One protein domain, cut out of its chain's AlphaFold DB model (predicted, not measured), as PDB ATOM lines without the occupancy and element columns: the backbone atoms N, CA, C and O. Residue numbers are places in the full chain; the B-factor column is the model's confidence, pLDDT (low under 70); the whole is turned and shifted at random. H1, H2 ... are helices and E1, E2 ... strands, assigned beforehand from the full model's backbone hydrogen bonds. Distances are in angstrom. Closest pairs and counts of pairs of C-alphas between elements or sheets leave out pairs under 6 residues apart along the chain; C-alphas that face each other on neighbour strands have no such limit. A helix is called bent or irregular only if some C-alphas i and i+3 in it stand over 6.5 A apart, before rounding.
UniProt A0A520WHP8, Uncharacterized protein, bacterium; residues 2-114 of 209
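Overview. This is residues 2 to 114 of the 209 residues of an uncharacterized protein of bacterium (UniProt A0A520WHP8). A strongly twisted parallel sheet of three strands, in the order E1 E4 E5, is covered on one face by two helices side by side, H1 and H2, making two layers. The small hairpin E2 and E3 lies off one end of this sheet, and H3 lies near E5. The printed part has 113 residues, with three named helices and five named strands in the order H1 E1 H2 E2 E3 E4 H3 E5, class mixed. It is compact, with a radius of gyration of the C-alphas of 14.1 A and spans of 39 by 36 by 30 A.

Arrangement. E4, residues 86 to 92, is the inner strand, with parallel neighbours E1, residues 45 to 51, and E5, residues 109 to 113. Within hydrogen-bond range are N 49 and O 89, 2.8 A, and N 110 and O 88, 2.9 A. H2, residues 55 to 72, is on this sheet at a height of 8.8 A, over E4 and only just not over E5, with 2 C-alphas falling on E5. It is irregular, C-alphas 68 and 71 being 8.3 A apart, with a kink of 62 degrees near residue 66. H1, residues 21 to 34, is also on the sheet and irregular, with C-alphas 24 and 27 7.2 A apart. It touches H2 at residues 65 to 72 alone, the closest C-alphas being those of Tyr 33 and Met 72, 6.7 A. They run the same way at a shallow tilt of 19 degrees. E2, residues 75 to 77, and E3, residues 80 to 82, form an antiparallel hairpin, with N 82 and O 75 2.8 A apart. H3, residues 97 to 100, only grazes the sheet; E4, H3 and E5 make a strand-helix-strand unit, two parallel neighbours joined through a helix, with a right-handed crossover. O i to N i+4 pairs are within range in 8 of 10 cases in H1 and 10 of 14 in H2; H3 is too short for one.

Along the chain. H1 begins at C-alpha 21 (112.801, 167.773, 270.988) and spans 18.2 A, H2 23.6 A, E1 18.4 A and E4 19.1 A. E5 spans 13.1 A and ends at C-alpha 113 (117.187, 160.595, 251.086). E2 and E3 span 6.5 A each, H3 5.7 A.

Size, cuts and confidence. The C-alphas farthest apart, those of Leu 13 and Leu 78, are 41.7 A apart. The printed part has no cut, and no link is long; residues 2 to 20 hold no named element. Residues 2 to 4, 11 to 15, 17 and 103 to 104 have pLDDT under 70.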
ATOM      1  N   SER A   2     113.457 154.510 283.265       38.28
ATOM      2  CA  SER A   2     114.176 155.773 283.057       38.28
ATOM      3  C   SER A   2     113.537 156.486 281.869       38.28
ATOM      4  O   SER A   2     113.423 155.890 280.802       38.28
ATOM      5  N   LYS A   3     113.082 157.729 282.049       48.12
ATOM      6  CA  LYS A   3     112.607 158.556 280.935       48.12
ATOM      7  C   LYS A   3     113.782 158.770 279.984       48.12
ATOM      8  O   LYS A   3     114.669 159.568 280.273       48.12
ATOM      9  N   SER A   4     113.820 158.013 278.896       68.75
ATOM     10  CA  SER A   4     114.751 158.266 277.806       68.75
ATOM     11  C   SER A   4     114.263 159.528 277.097       68.75
ATOM     12  O   SER A   4     113.143 159.564 276.604       68.75
ATOM     13  N   ASN A   5     115.062 160.592 277.110       78.50
ATOM     14  CA  ASN A   5     114.739 161.855 276.445       78.50
ATOM     15  C   ASN A   5     115.569 161.979 275.164       78.50
ATOM     16  O   ASN A   5     116.738 161.591 275.151       78.50
ATOM     17  N   LEU A   6     114.996 162.574 274.115       83.81
ATOM     18  CA  LEU A   6     115.754 163.015 272.942       83.81
ATOM     19  C   LEU A   6     116.163 164.473 273.117       83.81
ATOM     20  O   LEU A   6     115.310 165.364 273.125       83.81
ATOM     21  N   TYR A   7     117.466 164.694 273.274       85.56
ATOM     22  CA  TYR A   7     118.060 166.018 273.421       85.56
ATOM     23  C   TYR A   7     118.467 166.609 272.071       85.56
ATOM     24  O   TYR A   7     118.841 165.885 271.151       85.56
ATOM     25  N   VAL A   8     118.401 167.935 271.980       83.00
ATOM     26  CA  VAL A   8     118.721 168.727 270.793       83.00
ATOM     27  C   VAL A   8     120.006 169.510 271.052       83.00
ATOM     28  O   VAL A   8     120.100 170.257 272.026       83.00
ATOM     29  N   GLY A   9     120.984 169.359 270.163       74.69
ATOM     30  CA  GLY A   9     122.247 170.092 270.185       74.69
ATOM     31  C   GLY A   9     123.119 169.726 268.988       74.69
ATOM     32  O   GLY A   9     122.977 168.630 268.441       74.69
ATOM     33  N   HIS A  10     124.011 170.633 268.584       70.38
ATOM     34  CA  HIS A  10     124.986 170.364 267.522       70.38
ATOM     35  C   HIS A  10     126.169 169.548 268.058       70.38
ATOM     36  O   HIS A  10     126.707 168.693 267.352       70.38
ATOM     37  N   HIS A  11     126.507 169.736 269.336       60.09
ATOM     38  CA  HIS A  11     127.507 168.964 270.063       60.09
ATOM     39  C   HIS A  11     126.966 168.438 271.396       60.09
ATOM     40  O   HIS A  11     126.008 168.958 271.966       60.09
ATOM     41  N   TRP A  12     127.616 167.402 271.936       58.50
ATOM     42  CA  TRP A  12     127.226 166.800 273.217       58.50
ATOM     43  C   TRP A  12     127.317 167.783 274.401       58.50
ATOM     44  O   TRP A  12     126.581 167.638 275.373       58.50
ATOM     45  N   LEU A  13     128.180 168.802 274.299       58.88
ATOM     46  CA  LEU A  13     128.312 169.890 275.276       58.88
ATOM     47  C   LEU A  13     127.108 170.846 275.281       58.88
ATOM     48  O   LEU A  13     126.868 171.524 276.278       58.88
ATOM     49  N   ASP A  14     126.327 170.887 274.198       63.00
ATOM     50  CA  ASP A  14     125.158 171.764 274.092       63.00
ATOM     51  C   ASP A  14     123.930 171.207 274.818       63.00
ATOM     52  O   ASP A  14     122.934 171.928 274.976       63.00
ATOM     53  N   LEU A  15     123.985 169.931 275.221       67.50
ATOM     54  CA  LEU A  15     122.856 169.187 275.763       67.50
ATOM     55  C   LEU A  15     122.542 169.660 277.184       67.50
ATOM     56  O   LEU A  15     123.353 169.562 278.104       67.50
ATOM     57  N   LYS A  16     121.317 170.151 277.366       70.25
ATOM     58  CA  LYS A  16     120.760 170.552 278.661       70.25
ATOM     59  C   LYS A  16     119.428 169.842 278.888       70.25
ATOM     60  O   LYS A  16     118.724 169.517 277.934       70.25
ATOM     61  N   ASN A  17     119.051 169.638 280.154       69.50
ATOM     62  CA  ASN A  17     117.823 168.922 280.538       69.50
ATOM     63  C   ASN A  17     116.518 169.577 280.020       69.50
ATOM     64  O   ASN A  17     115.450 168.959 280.007       69.50
ATOM     65  N   ASP A  18     116.575 170.842 279.616       75.88
ATOM     66  CA  ASP A  18     115.488 171.614 279.017       75.88
ATOM     67  C   ASP A  18     115.510 171.653 277.481       75.88
ATOM     68  O   ASP A  18     114.497 172.001 276.882       75.88
ATOM     69  N   LYS A  19     116.586 171.202 276.833       86.81
ATOM     70  CA  LYS A  19     116.709 171.145 275.371       86.81
ATOM     71  C   LYS A  19     116.296 169.785 274.814       86.81
ATOM     72  O   LYS A  19     117.094 169.092 274.187       86.81
ATOM     73  N   THR A  20     115.057 169.368 275.063       91.19
ATOM     74  CA  THR A  20     114.496 168.165 274.422       91.19
ATOM     75  C   THR A  20     113.742 168.520 273.146       91.19
ATOM     76  O   THR A  20     113.244 169.638 273.018       91.19
ATOM     77  N   ILE A  21     113.590 167.566 272.219       93.81
ATOM     78  CA  ILE A  21     112.801 167.773 270.988       93.81
ATOM     79  C   ILE A  21     111.363 168.220 271.297       93.81
ATOM     80  O   ILE A  21     110.793 169.047 270.588       93.81
ATOM     81  N   GLN A  22     110.800 167.726 272.402       94.81
ATOM     82  CA  GLN A  22     109.469 168.104 272.869       94.81
ATOM     83  C   GLN A  22     109.422 169.581 273.251       94.81
ATOM     84  O   GLN A  22     108.640 170.329 272.679       94.81
ATOM     85  N   LYS A  23     110.307 170.022 274.151       93.88
ATOM     86  CA  LYS A  23     110.310 171.406 274.640       93.88
ATOM     87  C   LYS A  23     110.674 172.415 273.554       93.88
ATOM     88  O   LYS A  23     110.087 173.490 273.510       93.88
ATOM     89  N   MET A  24     111.635 172.066 272.702       93.88
ATOM     90  CA  MET A  24     112.154 172.961 271.669       93.88
ATOM     91  C   MET A  24     111.209 173.096 270.473       93.88
ATOM     92  O   MET A  24     111.113 174.182 269.911       93.88
ATOM     93  N   TYR A  25     110.522 172.014 270.085       95.88
ATOM     94  CA  TYR A  25     109.774 171.972 268.825       95.88
ATOM     95  C   TYR A  25     108.353 171.429 268.983       95.88
ATOM     96  O   TYR A  25     107.397 172.135 268.670       95.88
ATOM     97  N   LEU A  26     108.176 170.198 269.478       97.69
ATOM     98  CA  LEU A  26     106.865 169.534 269.396       97.69
ATOM     99  C   LEU A  26     105.802 170.174 270.295       97.69
ATOM    100  O   LEU A  26     104.672 170.326 269.853       97.69
ATOM    101  N   ASP A  27     106.125 170.566 271.529       97.50
ATOM    102  CA  ASP A  27     105.171 171.204 272.443       97.50
ATOM    103  C   ASP A  27     104.745 172.607 271.956       97.50
ATOM    104  O   ASP A  27     103.539 172.873 271.956       97.50
ATOM    105  N   PRO A  28     105.654 173.495 271.489       97.69
ATOM    106  CA  PRO A  28     105.258 174.744 270.835       97.69
ATOM    107  C   PRO A  28     104.352 174.540 269.612       97.69
ATOM    108  O   PRO A  28     103.309 175.186 269.517       97.69
ATOM    109  N   LEU A  29     104.704 173.615 268.711       98.19
ATOM    110  CA  LEU A  29     103.900 173.301 267.521       98.19
ATOM    111  C   LEU A  29     102.531 172.725 267.902       98.19
ATOM    112  O   LEU A  29     101.504 173.136 267.369       98.19
ATOM    113  N   TRP A  30     102.504 171.835 268.891       98.31
ATOM    114  CA  TRP A  30     101.277 171.246 269.413       98.31
ATOM    115  C   TRP A  30     100.342 172.291 270.013       98.31
ATOM    116  O   TRP A  30      99.133 172.220 269.815       98.31
ATOM    117  N   LYS A  31     100.886 173.296 270.706       98.19
ATOM    118  CA  LYS A  31     100.090 174.413 271.222       98.19
ATOM    119  C   LYS A  31      99.439 175.211 270.088       98.19
ATOM    120  O   LYS A  31      98.252 175.498 270.174       98.19
ATOM    121  N   ILE A  32     100.184 175.529 269.026       98.06
ATOM    122  CA  ILE A  32      99.643 176.223 267.841       98.06
ATOM    123  C   ILE A  32      98.517 175.394 267.206       98.06
ATOM    124  O   ILE A  32      97.453 175.937 266.905       98.06
ATOM    125  N   TYR A  33      98.728 174.082 267.072       97.62
ATOM    126  CA  TYR A  33      97.731 173.149 266.548       97.62
ATOM    127  C   TYR A  33      96.448 173.119 267.393       97.62
ATOM    128  O   TYR A  33      95.354 173.255 266.852       97.62
ATOM    129  N   LEU A  34      96.564 172.989 268.721       98.00
ATOM    130  CA  LEU A  34      95.410 172.972 269.631       98.00
ATOM    131  C   LEU A  34      94.640 174.299 269.654       98.00
ATOM    132  O   LEU A  34      93.426 174.297 269.848       98.00
ATOM    133  N   ASP A  35      95.323 175.417 269.410       97.94
ATOM    134  CA  ASP A  35      94.705 176.734 269.252       97.94
ATOM    135  C   ASP A  35      93.976 176.893 267.895       97.94
ATOM    136  O   ASP A  35      93.478 177.979 267.595       97.94
ATOM    137  N   ASN A  36      93.912 175.841 267.061       95.50
ATOM    138  CA  ASN A  36      93.388 175.849 265.686       95.50
ATOM    139  C   ASN A  36      94.049 176.907 264.789       95.50
ATOM    140  O   ASN A  36      93.431 177.445 263.867       95.50
ATOM    141  N   LYS A  37      95.315 177.233 265.065       96.25
ATOM    142  CA  LYS A  37      96.111 178.145 264.246       96.25
ATOM    143  C   LYS A  37      96.915 177.348 263.233       96.25
ATOM    144  O   LYS A  37      97.363 176.235 263.500       96.25
ATOM    145  N   SER A  38      97.130 177.948 262.069       94.94
ATOM    146  CA  SER A  38      98.019 177.359 261.078       94.94
ATOM    147  C   SER A  38      99.469 177.386 261.578       94.94
ATOM    148  O   SER A  38      99.954 178.423 262.031       94.94
ATOM    149  N   ILE A  39     100.150 176.240 261.482       96.56
ATOM    150  CA  ILE A  39     101.593 176.124 261.730       96.56
ATOM    151  C   ILE A  39     102.384 176.679 260.540       96.56
ATOM    152  O   ILE A  39     103.366 177.388 260.743       96.56
ATOM    153  N   TYR A  40     101.959 176.373 259.310       93.81
ATOM    154  CA  TYR A  40     102.667 176.783 258.098       93.81
ATOM    155  C   TYR A  40     101.726 177.014 256.903       93.81
ATOM    156  O   TYR A  40     101.743 176.304 255.900       93.81
ATOM    157  N   GLY A  41     100.866 178.029 257.009       91.44
ATOM    158  CA  GLY A  41      99.875 178.357 255.980       91.44
ATOM    159  C   GLY A  41      98.981 177.161 255.626       91.44
ATOM    160  O   GLY A  41      98.389 176.539 256.509       91.44
ATOM    161  N   ASN A  42      98.903 176.843 254.335       89.31
ATOM    162  CA  ASN A  42      98.184 175.671 253.818       89.31
ATOM    163  C   ASN A  42      99.119 174.484 253.527       89.31
ATOM    164  O   ASN A  42      98.703 173.513 252.900       89.31
ATOM    165  N   SER A  43     100.377 174.581 253.955       93.12
ATOM    166  CA  SER A  43     101.422 173.597 253.704       93.12
ATOM    167  C   SER A  43     101.823 172.893 254.999       93.12
ATOM    168  O   SER A  43     101.483 173.312 256.108       93.12
ATOM    169  N   THR A  44     102.563 171.799 254.861       96.94
ATOM    170  CA  THR A  44     103.155 171.101 256.001       96.94
ATOM    171  C   THR A  44     104.521 171.697 256.340       96.94
ATOM    172  O   THR A  44     105.287 172.067 255.450       96.94
ATOM    173  N   LEU A  45     104.836 171.798 257.628       98.00
ATOM    174  CA  LEU A  45     106.182 172.111 258.094       98.00
ATOM    175  C   LEU A  45     107.019 170.829 258.120       98.00
ATOM    176  O   LEU A  45     106.686 169.888 258.842       98.00
ATOM    177  N   TYR A  46     108.140 170.798 257.400       98.25
ATOM    178  CA  TYR A  46     109.116 169.716 257.533       98.25
ATOM    179  C   TYR A  46     110.002 169.947 258.759       98.25
ATOM    180  O   TYR A  46     110.769 170.906 258.817       98.25
ATOM    181  N   LEU A  47     109.920 169.044 259.739       98.06
ATOM    182  CA  LEU A  47     110.832 169.005 260.879       98.06
ATOM    183  C   LEU A  47     111.892 167.926 260.634       98.06
ATOM    184  O   LEU A  47     111.649 166.737 260.867       98.06
ATOM    185  N   LEU A  48     113.066 168.350 260.160       97.25
ATOM    186  CA  LEU A  48     114.211 167.464 259.957       97.25
ATOM    187  C   LEU A  48     114.865 167.142 261.308       97.25
ATOM    188  O   LEU A  48     115.411 168.015 261.981       97.25
ATOM    189  N   VAL A  49     114.828 165.871 261.696       96.38
ATOM    190  CA  VAL A  49     115.461 165.348 262.909       96.38
ATOM    191  C   VAL A  49     116.792 164.713 262.519       96.38
ATOM    192  O   VAL A  49     116.846 163.560 262.098       96.38
ATOM    193  N   ASP A  50     117.870 165.484 262.636       93.88
ATOM    194  CA  ASP A  50     119.231 165.044 262.318       93.88
ATOM    195  C   ASP A  50     119.804 164.152 263.432       93.88
ATOM    196  O   ASP A  50     120.203 164.608 264.509       93.88
ATOM    197  N   VAL A  51     119.811 162.843 263.189       92.81
ATOM    198  CA  VAL A  51     120.249 161.853 264.169       92.81
ATOM    199  C   VAL A  51     121.767 161.704 264.124       92.81
ATOM    200  O   VAL A  51     122.336 161.177 263.173       92.81
ATOM    201  N   LYS A  52     122.438 162.093 265.211       85.12
ATOM    202  CA  LYS A  52     123.908 162.023 265.331       85.12
ATOM    203  C   LYS A  52     124.456 160.719 265.920       85.12
ATOM    204  O   LYS A  52     125.667 160.537 265.986       85.12
ATOM    205  N   THR A  53     123.594 159.822 266.406       80.94
ATOM    206  CA  THR A  53     124.012 158.621 267.156       80.94
ATOM    207  C   THR A  53     123.334 157.350 266.629       80.94
ATOM    208  O   THR A  53     123.336 157.116 265.423       80.94
ATOM    209  N   SER A  54     122.801 156.489 267.503       89.25
ATOM    210  CA  SER A  54     122.222 155.198 267.129       89.25
ATOM    211  C   SER A  54     120.851 155.381 266.475       89.25
ATOM    212  O   SER A  54     119.849 155.553 267.167       89.25
ATOM    213  N   ALA A  55     120.819 155.271 265.146       87.31
ATOM    214  CA  ALA A  55     119.631 155.487 264.320       87.31
ATOM    215  C   ALA A  55     118.376 154.763 264.834       87.31
ATOM    216  O   ALA A  55     117.363 155.395 265.114       87.31
ATOM    217  N   LEU A  56     118.455 153.440 265.024       89.50
ATOM    218  CA  LEU A  56     117.299 152.632 265.417       89.50
ATOM    219  C   LEU A  56     116.806 152.939 266.839       89.50
ATOM    220  O   LEU A  56     115.603 152.951 267.086       89.50
ATOM    221  N   LYS A  57     117.720 153.204 267.783       90.38
ATOM    222  CA  LYS A  57     117.341 153.567 269.158       90.38
ATOM    223  C   LYS A  57     116.665 154.934 269.195       90.38
ATOM    224  O   LYS A  57     115.644 155.082 269.860       90.38
ATOM    225  N   THR A  58     117.217 155.908 268.470       90.94
ATOM    226  CA  THR A  58     116.628 157.243 268.347       90.94
ATOM    227  C   THR A  58     115.265 157.182 267.679       90.94
ATOM    228  O   THR A  58     114.337 157.805 268.177       90.94
ATOM    229  N   TYR A  59     115.126 156.398 266.608       91.31
ATOM    230  CA  TYR A  59     113.857 156.214 265.914       91.31
ATOM    231  C   TYR A  59     112.764 155.661 266.833       91.31
ATOM    232  O   TYR A  59     111.735 156.309 266.993       91.31
ATOM    233  N   LYS A  60     113.012 154.534 267.512       90.62
ATOM    234  CA  LYS A  60     112.027 153.927 268.428       90.62
ATOM    235  C   LYS A  60     111.597 154.892 269.530       90.62
ATOM    236  O   LYS A  60     110.417 155.028 269.826       90.62
ATOM    237  N   LEU A  61     112.559 155.613 270.108       92.69
ATOM    238  CA  LEU A  61     112.250 156.605 271.130       92.69
ATOM    239  C   LEU A  61     111.462 157.797 270.570       92.69
ATOM    240  O   LEU A  61     110.607 158.356 271.255       92.69
ATOM    241  N   LEU A  62     111.755 158.204 269.335       93.75
ATOM    242  CA  LEU A  62     111.016 159.255 268.653       93.75
ATOM    243  C   LEU A  62     109.569 158.819 268.398       93.75
ATOM    244  O   LEU A  62     108.669 159.596 268.697       93.75
ATOM    245  N   GLU A  63     109.326 157.594 267.929       91.62
ATOM    246  CA  GLU A  63     107.968 157.051 267.755       91.62
ATOM    247  C   GLU A  63     107.162 157.108 269.061       91.62
ATOM    248  O   GLU A  63     106.034 157.611 269.074       91.62
ATOM    249  N   ASP A  64     107.770 156.685 270.174       93.38
ATOM    250  CA  ASP A  64     107.143 156.734 271.497       93.38
ATOM    251  C   ASP A  64     106.749 158.164 271.891       93.38
ATOM    252  O   ASP A  64     105.632 158.402 272.360       93.38
ATOM    253  N   ILE A  65     107.644 159.131 271.667       95.31
ATOM    254  CA  ILE A  65     107.392 160.555 271.923       95.31
ATOM    255  C   ILE A  65     106.261 161.077 271.026       95.31
ATOM    256  O   ILE A  65     105.381 161.802 271.499       95.31
ATOM    257  N   LEU A  66     106.265 160.713 269.741       96.75
ATOM    258  CA  LEU A  66     105.323 161.209 268.738       96.75
ATOM    259  C   LEU A  66     103.890 160.705 268.941       96.75
ATOM    260  O   LEU A  66     102.963 161.331 268.427       96.75
ATOM    261  N   ASN A  67     103.670 159.650 269.734       94.81
ATOM    262  CA  ASN A  67     102.328 159.157 270.061       94.81
ATOM    263  C   ASN A  67     101.402 160.250 270.620       94.81
ATOM    264  O   ASN A  67     100.225 160.288 270.265       94.81
ATOM    265  N   LYS A  68     101.931 161.175 271.432       96.62
ATOM    266  CA  LYS A  68     101.168 162.308 271.993       96.62
ATOM    267  C   LYS A  68     100.722 163.317 270.926       96.62
ATOM    268  O   LYS A  68      99.760 164.048 271.141       96.62
ATOM    269  N   TYR A  69     101.420 163.366 269.797       97.94
ATOM    270  CA  TYR A  69     101.300 164.426 268.800       97.94
ATOM    271  C   TYR A  69     100.646 163.958 267.496       97.94
ATOM    272  O   TYR A  69     100.454 164.780 266.605       97.94
ATOM    273  N   LYS A  70     100.273 162.671 267.381       97.25
ATOM    274  CA  LYS A  70      99.711 162.051 266.162       97.25
ATOM    275  C   LYS A  70      98.718 162.928 265.384       97.25
ATOM    276  O   LYS A  70      98.902 163.018 264.175       97.25
ATOM    277  N   PRO A  71      97.741 163.618 266.011       97.44
ATOM    278  CA  PRO A  71      96.762 164.404 265.261       97.44
ATOM    279  C   PRO A  71      97.349 165.535 264.400       97.44
ATOM    280  O   PRO A  71      96.745 165.879 263.393       97.44
ATOM    281  N   MET A  72      98.511 166.102 264.754       97.88
ATOM    282  CA  MET A  72      99.142 167.162 263.946       97.88
ATOM    283  C   MET A  72     100.119 166.640 262.883       97.88
ATOM    284  O   MET A  72     100.714 167.438 262.157       97.88
ATOM    285  N   LEU A  73     100.355 165.327 262.822       98.44
ATOM    286  CA  LEU A  73     101.450 164.759 262.042       98.44
ATOM    287  C   LEU A  73     100.971 164.202 260.704       98.44
ATOM    288  O   LEU A  73      99.971 163.483 260.629       98.44
ATOM    289  N   THR A  74     101.755 164.464 259.661       98.44
ATOM    290  CA  THR A  74     101.695 163.695 258.420       98.44
ATOM    291  C   THR A  74     101.976 162.231 258.729       98.44
ATOM    292  O   THR A  74     102.899 161.910 259.482       98.44
ATOM    293  N   HIS A  75     101.178 161.334 258.162       97.31
ATOM    294  CA  HIS A  75     101.313 159.905 258.399       97.31
ATOM    295  C   HIS A  75     100.839 159.072 257.213       97.31
ATOM    296  O   HIS A  75     100.079 159.524 256.363       97.31
ATOM    297  N   VAL A  76     101.298 157.830 257.176       95.75
ATOM    298  CA  VAL A  76     100.814 156.774 256.299       95.75
ATOM    299  C   VAL A  76      99.993 155.809 257.143       95.75
ATOM    300  O   VAL A  76     100.440 155.400 258.213       95.75
ATOM    301  N   SER A  77      98.801 155.448 256.679       93.62
ATOM    302  CA  SER A  77      97.982 154.388 257.273       93.62
ATOM    303  C   SER A  77      97.282 153.615 256.166       93.62
ATOM    304  O   SER A  77      96.716 154.237 255.264       93.62
ATOM    305  N   LEU A  78      97.354 152.278 256.213       89.62
ATOM    306  CA  LEU A  78      96.804 151.390 255.179       89.62
ATOM    307  C   LEU A  78      97.220 151.846 253.764       89.62
ATOM    308  O   LEU A  78      96.382 152.103 252.899       89.62
ATOM    309  N   ASP A  79      98.526 152.069 253.581       87.12
ATOM    310  CA  ASP A  79      99.174 152.572 252.357       87.12
ATOM    311  C   ASP A  79      98.703 153.941 251.835       87.12
ATOM    312  O   ASP A  79      99.160 154.402 250.783       87.12
ATOM    313  N   SER A  80      97.847 154.647 252.566       92.69
ATOM    314  CA  SER A  80      97.371 155.985 252.208       92.69
ATOM    315  C   SER A  80      98.161 157.054 252.952       92.69
ATOM    316  O   SER A  80      98.394 156.931 254.152       92.69
ATOM    317  N   LEU A  81      98.589 158.098 252.237       95.38
ATOM    318  CA  LEU A  81      99.307 159.239 252.808       95.38
ATOM    319  C   LEU A  81      98.309 160.323 253.230       95.38
ATOM    320  O   LEU A  81      97.546 160.820 252.404       95.38
ATOM    321  N   TYR A  82      98.359 160.713 254.498       96.88
ATOM    322  CA  TYR A  82      97.558 161.778 255.093       96.88
ATOM    323  C   TYR A  82      98.484 162.926 255.483       96.88
ATOM    324  O   TYR A  82      99.334 162.769 256.361       96.88
ATOM    325  N   ILE A  83      98.335 164.074 254.821       97.12
ATOM    326  CA  ILE A  83      99.162 165.257 255.078       97.12
ATOM    327  C   ILE A  83      98.645 165.986 256.315       97.12
ATOM    328  O   ILE A  83      97.492 166.412 256.360       97.12
ATOM    329  N   GLY A  84      99.515 166.126 257.312       97.56
ATOM    330  CA  GLY A  84      99.265 166.897 258.520       97.56
ATOM    331  C   GLY A  84     100.057 168.209 258.528       97.56
ATOM    332  O   GLY A  84     100.957 168.412 257.706       97.56
ATOM    333  N   PRO A  85      99.772 169.103 259.487       98.12
ATOM    334  CA  PRO A  85     100.502 170.360 259.658       98.12
ATOM    335  C   PRO A  85     102.022 170.220 259.824       98.12
ATOM    336  O   PRO A  85     102.749 171.161 259.513       98.12
ATOM    337  N   VAL A  86     102.511 169.076 260.314       98.62
ATOM    338  CA  VAL A  86     103.944 168.812 260.513       98.62
ATOM    339  C   VAL A  86     104.324 167.447 259.939       98.62
ATOM    340  O   VAL A  86     103.719 166.434 260.282       98.62
ATOM    341  N   THR A  87     105.377 167.394 259.129       98.69
ATOM    342  CA  THR A  87     105.978 166.148 258.630       98.69
ATOM    343  C   THR A  87     107.321 165.924 259.317       98.69
ATOM    344  O   THR A  87     108.221 166.757 259.223       98.69
ATOM    345  N   ILE A  88     107.467 164.797 260.020       98.38
ATOM    346  CA  ILE A  88     108.720 164.432 260.692       98.38
ATOM    347  C   ILE A  88     109.612 163.675 259.713       98.38
ATOM    348  O   ILE A  88     109.225 162.609 259.234       98.38
ATOM    349  N   ILE A  89     110.815 164.187 259.455       97.88
ATOM    350  CA  ILE A  89     111.776 163.567 258.535       97.88
ATOM    351  C   ILE A  89     113.067 163.253 259.293       97.88
ATOM    352  O   ILE A  89     113.739 164.153 259.786       97.88
ATOM    353  N   LEU A  90     113.447 161.979 259.388       96.56
ATOM    354  CA  LEU A  90     114.739 161.569 259.935       96.56
ATOM    355  C   LEU A  90     115.862 161.854 258.941       96.56
ATOM    356  O   LEU A  90     115.870 161.305 257.839       96.56
ATOM    357  N   SER A  91     116.850 162.631 259.372       94.94
ATOM    358  CA  SER A  91     118.098 162.876 258.648       94.94
ATOM    359  C   SER A  91     119.309 162.400 259.465       94.94
ATOM    360  O   SER A  91     119.162 161.784 260.523       94.94
ATOM    361  N   GLY A  92     120.519 162.629 258.958       92.81
ATOM    362  CA  GLY A  92     121.749 162.089 259.533       92.81
ATOM    363  C   GLY A  92     121.780 160.559 259.483       92.81
ATOM    364  O   GLY A  92     121.556 159.957 258.425       92.81
ATOM    365  N   ASN A  93     122.053 159.930 260.627       90.88
ATOM    366  CA  ASN A  93     122.025 158.478 260.788       90.88
ATOM    367  C   ASN A  93     120.579 157.968 260.822       90.88
ATOM    368  O   ASN A  93     119.894 158.049 261.840       90.88
ATOM    369  N   ARG A  94     120.129 157.360 259.728       89.69
ATOM    370  CA  ARG A  94     118.780 156.785 259.600       89.69
ATOM    371  C   ARG A  94     118.800 155.252 259.645       89.69
ATOM    372  O   ARG A  94     119.809 154.653 259.261       89.69
ATOM    373  N   PRO A  95     117.719 154.598 260.117       91.00
ATOM    374  CA  PRO A  95     117.556 153.161 259.938       91.00
ATOM    375  C   PRO A  95     117.616 152.779 258.447       91.00
ATOM    376  O   PRO A  95     117.334 153.622 257.589       91.00
ATOM    377  N   PRO A  96     117.973 151.525 258.118       90.50
ATOM    378  CA  PRO A  96     117.855 151.001 256.759       90.50
ATOM    379  C   PRO A  96     116.443 151.193 256.181       90.50
ATOM    380  O   PRO A  96     115.463 151.121 256.919       90.50
ATOM    381  N   ILE A  97     116.339 151.412 254.866       91.19
ATOM    382  CA  ILE A  97     115.065 151.724 254.189       91.19
ATOM    383  C   ILE A  97     114.019 150.626 254.410       91.19
ATOM    384  O   ILE A  97     112.871 150.941 254.694       91.19
ATOM    385  N   ASN A  98     114.433 149.357 254.390       88.75
ATOM    386  CA  ASN A  98     113.538 148.219 254.604       88.75
ATOM    387  C   ASN A  98     112.872 148.204 255.989       88.75
ATOM    388  O   ASN A  98     111.832 147.586 256.153       88.75
ATOM    389  N   TYR A  99     113.414 148.925 256.976       87.94
ATOM    390  CA  TYR A  99     112.752 149.090 258.272       87.94
ATOM    391  C   TYR A  99     111.414 149.848 258.156       87.94
ATOM    392  O   TYR A  99     110.563 149.757 259.037       87.94
ATOM    393  N   PHE A 100     111.223 150.609 257.077       86.81
ATOM    394  CA  PHE A 100     110.018 151.394 256.818       86.81
ATOM    395  C   PHE A 100     108.993 150.666 255.938       86.81
ATOM    396  O   PHE A 100     107.867 151.155 255.831       86.81
ATOM    397  N   ASP A 101     109.361 149.519 255.357       77.81
ATOM    398  CA  ASP A 101     108.483 148.699 254.511       77.81
ATOM    399  C   ASP A 101     107.502 147.852 255.347       77.81
ATOM    400  O   ASP A 101     106.391 147.575 254.904       77.81
ATOM    401  N   ASP A 102     107.872 147.511 256.588       70.25
ATOM    402  CA  ASP A 102     107.110 146.605 257.466       70.25
ATOM    403  C   ASP A 102     105.916 147.273 258.194       70.25
ATOM    404  O   ASP A 102     105.172 146.622 258.933       70.25
ATOM    405  N   TYR A 103     105.711 148.586 258.029       68.38
ATOM    406  CA  TYR A 103     104.673 149.339 258.748       68.38
ATOM    407  C   TYR A 103     103.368 149.429 257.950       68.38
ATOM    408  O   TYR A 103     103.098 150.426 257.281       68.38
ATOM    409  N   HIS A 104     102.520 148.406 258.075       67.75
ATOM    410  CA  HIS A 104     101.244 148.340 257.348       67.75
ATOM    411  C   HIS A 104     100.085 149.114 258.011       67.75
ATOM    412  O   HIS A 104      99.146 149.520 257.329       67.75
ATOM    413  N   GLU A 105     100.132 149.359 259.325       86.38
ATOM    414  CA  GLU A 105      99.003 149.979 260.041       86.38
ATOM    415  C   GLU A 105      99.112 151.507 260.150       86.38
ATOM    416  O   GLU A 105      98.168 152.226 259.812       86.38
ATOM    417  N   TYR A 106     100.250 152.015 260.632       92.50
ATOM    418  CA  TYR A 106     100.449 153.442 260.883       92.50
ATOM    419  C   TYR A 106     101.936 153.807 260.979       92.50
ATOM    420  O   TYR A 106     102.662 153.221 261.779       92.50
ATOM    421  N   ARG A 107     102.370 154.844 260.257       94.62
ATOM    422  CA  ARG A 107     103.707 155.451 260.387       94.62
ATOM    423  C   ARG A 107     103.643 156.962 260.194       94.62
ATOM    424  O   ARG A 107     103.097 157.431 259.210       94.62
ATOM    425  N   ASN A 108     104.261 157.732 261.082       96.06
ATOM    426  CA  ASN A 108     104.275 159.206 261.054       96.06
ATOM    427  C   ASN A 108     105.685 159.812 260.970       96.06
ATOM    428  O   ASN A 108     105.886 160.988 261.273       96.06
ATOM    429  N   VAL A 109     106.666 158.996 260.594       95.94
ATOM    430  CA  VAL A 109     108.058 159.400 260.425       95.94
ATOM    431  C   VAL A 109     108.530 158.957 259.051       95.94
ATOM    432  O   VAL A 109     108.323 157.814 258.645       95.94
ATOM    433  N   PHE A 110     109.161 159.880 258.343       96.94
ATOM    434  CA  PHE A 110     109.700 159.719 256.998       96.94
ATOM    435  C   PHE A 110     111.226 159.804 257.057       96.94
ATOM    436  O   PHE A 110     111.787 160.157 258.096       96.94
ATOM    437  N   ILE A 111     111.915 159.489 255.965       96.75
ATOM    438  CA  ILE A 111     113.376 159.578 255.893       96.75
ATOM    439  C   ILE A 111     113.841 160.582 254.850       96.75
ATOM    440  O   ILE A 111     113.271 160.712 253.772       96.75
ATOM    441  N   ASP A 112     114.926 161.262 255.179       97.69
ATOM    442  CA  ASP A 112     115.676 162.112 254.272       97.69
ATOM    443  C   ASP A 112     116.630 161.244 253.441       97.69
ATOM    444  O   ASP A 112     117.460 160.503 253.980       97.69
ATOM    445  N   GLY A 113     116.456 161.298 252.128       97.38
ATOM    446  CA  GLY A 113     117.187 160.595 251.086       97.38
ATOM    447  C   GLY A 113     118.592 161.114 250.827       97.38
ATOM    448  O   GLY A 113     118.979 162.188 251.284       97.38
ATOM    449  N   ARG A 114     119.365 160.344 250.062       96.19
ATOM    450  CA  ARG A 114     120.665 160.746 249.502       96.19
ATOM    451  C   ARG A 114     120.615 160.643 247.981       96.19
ATOM    452  O   ARG A 114     119.805 159.887 247.454       96.19
TER     453      ARG A 114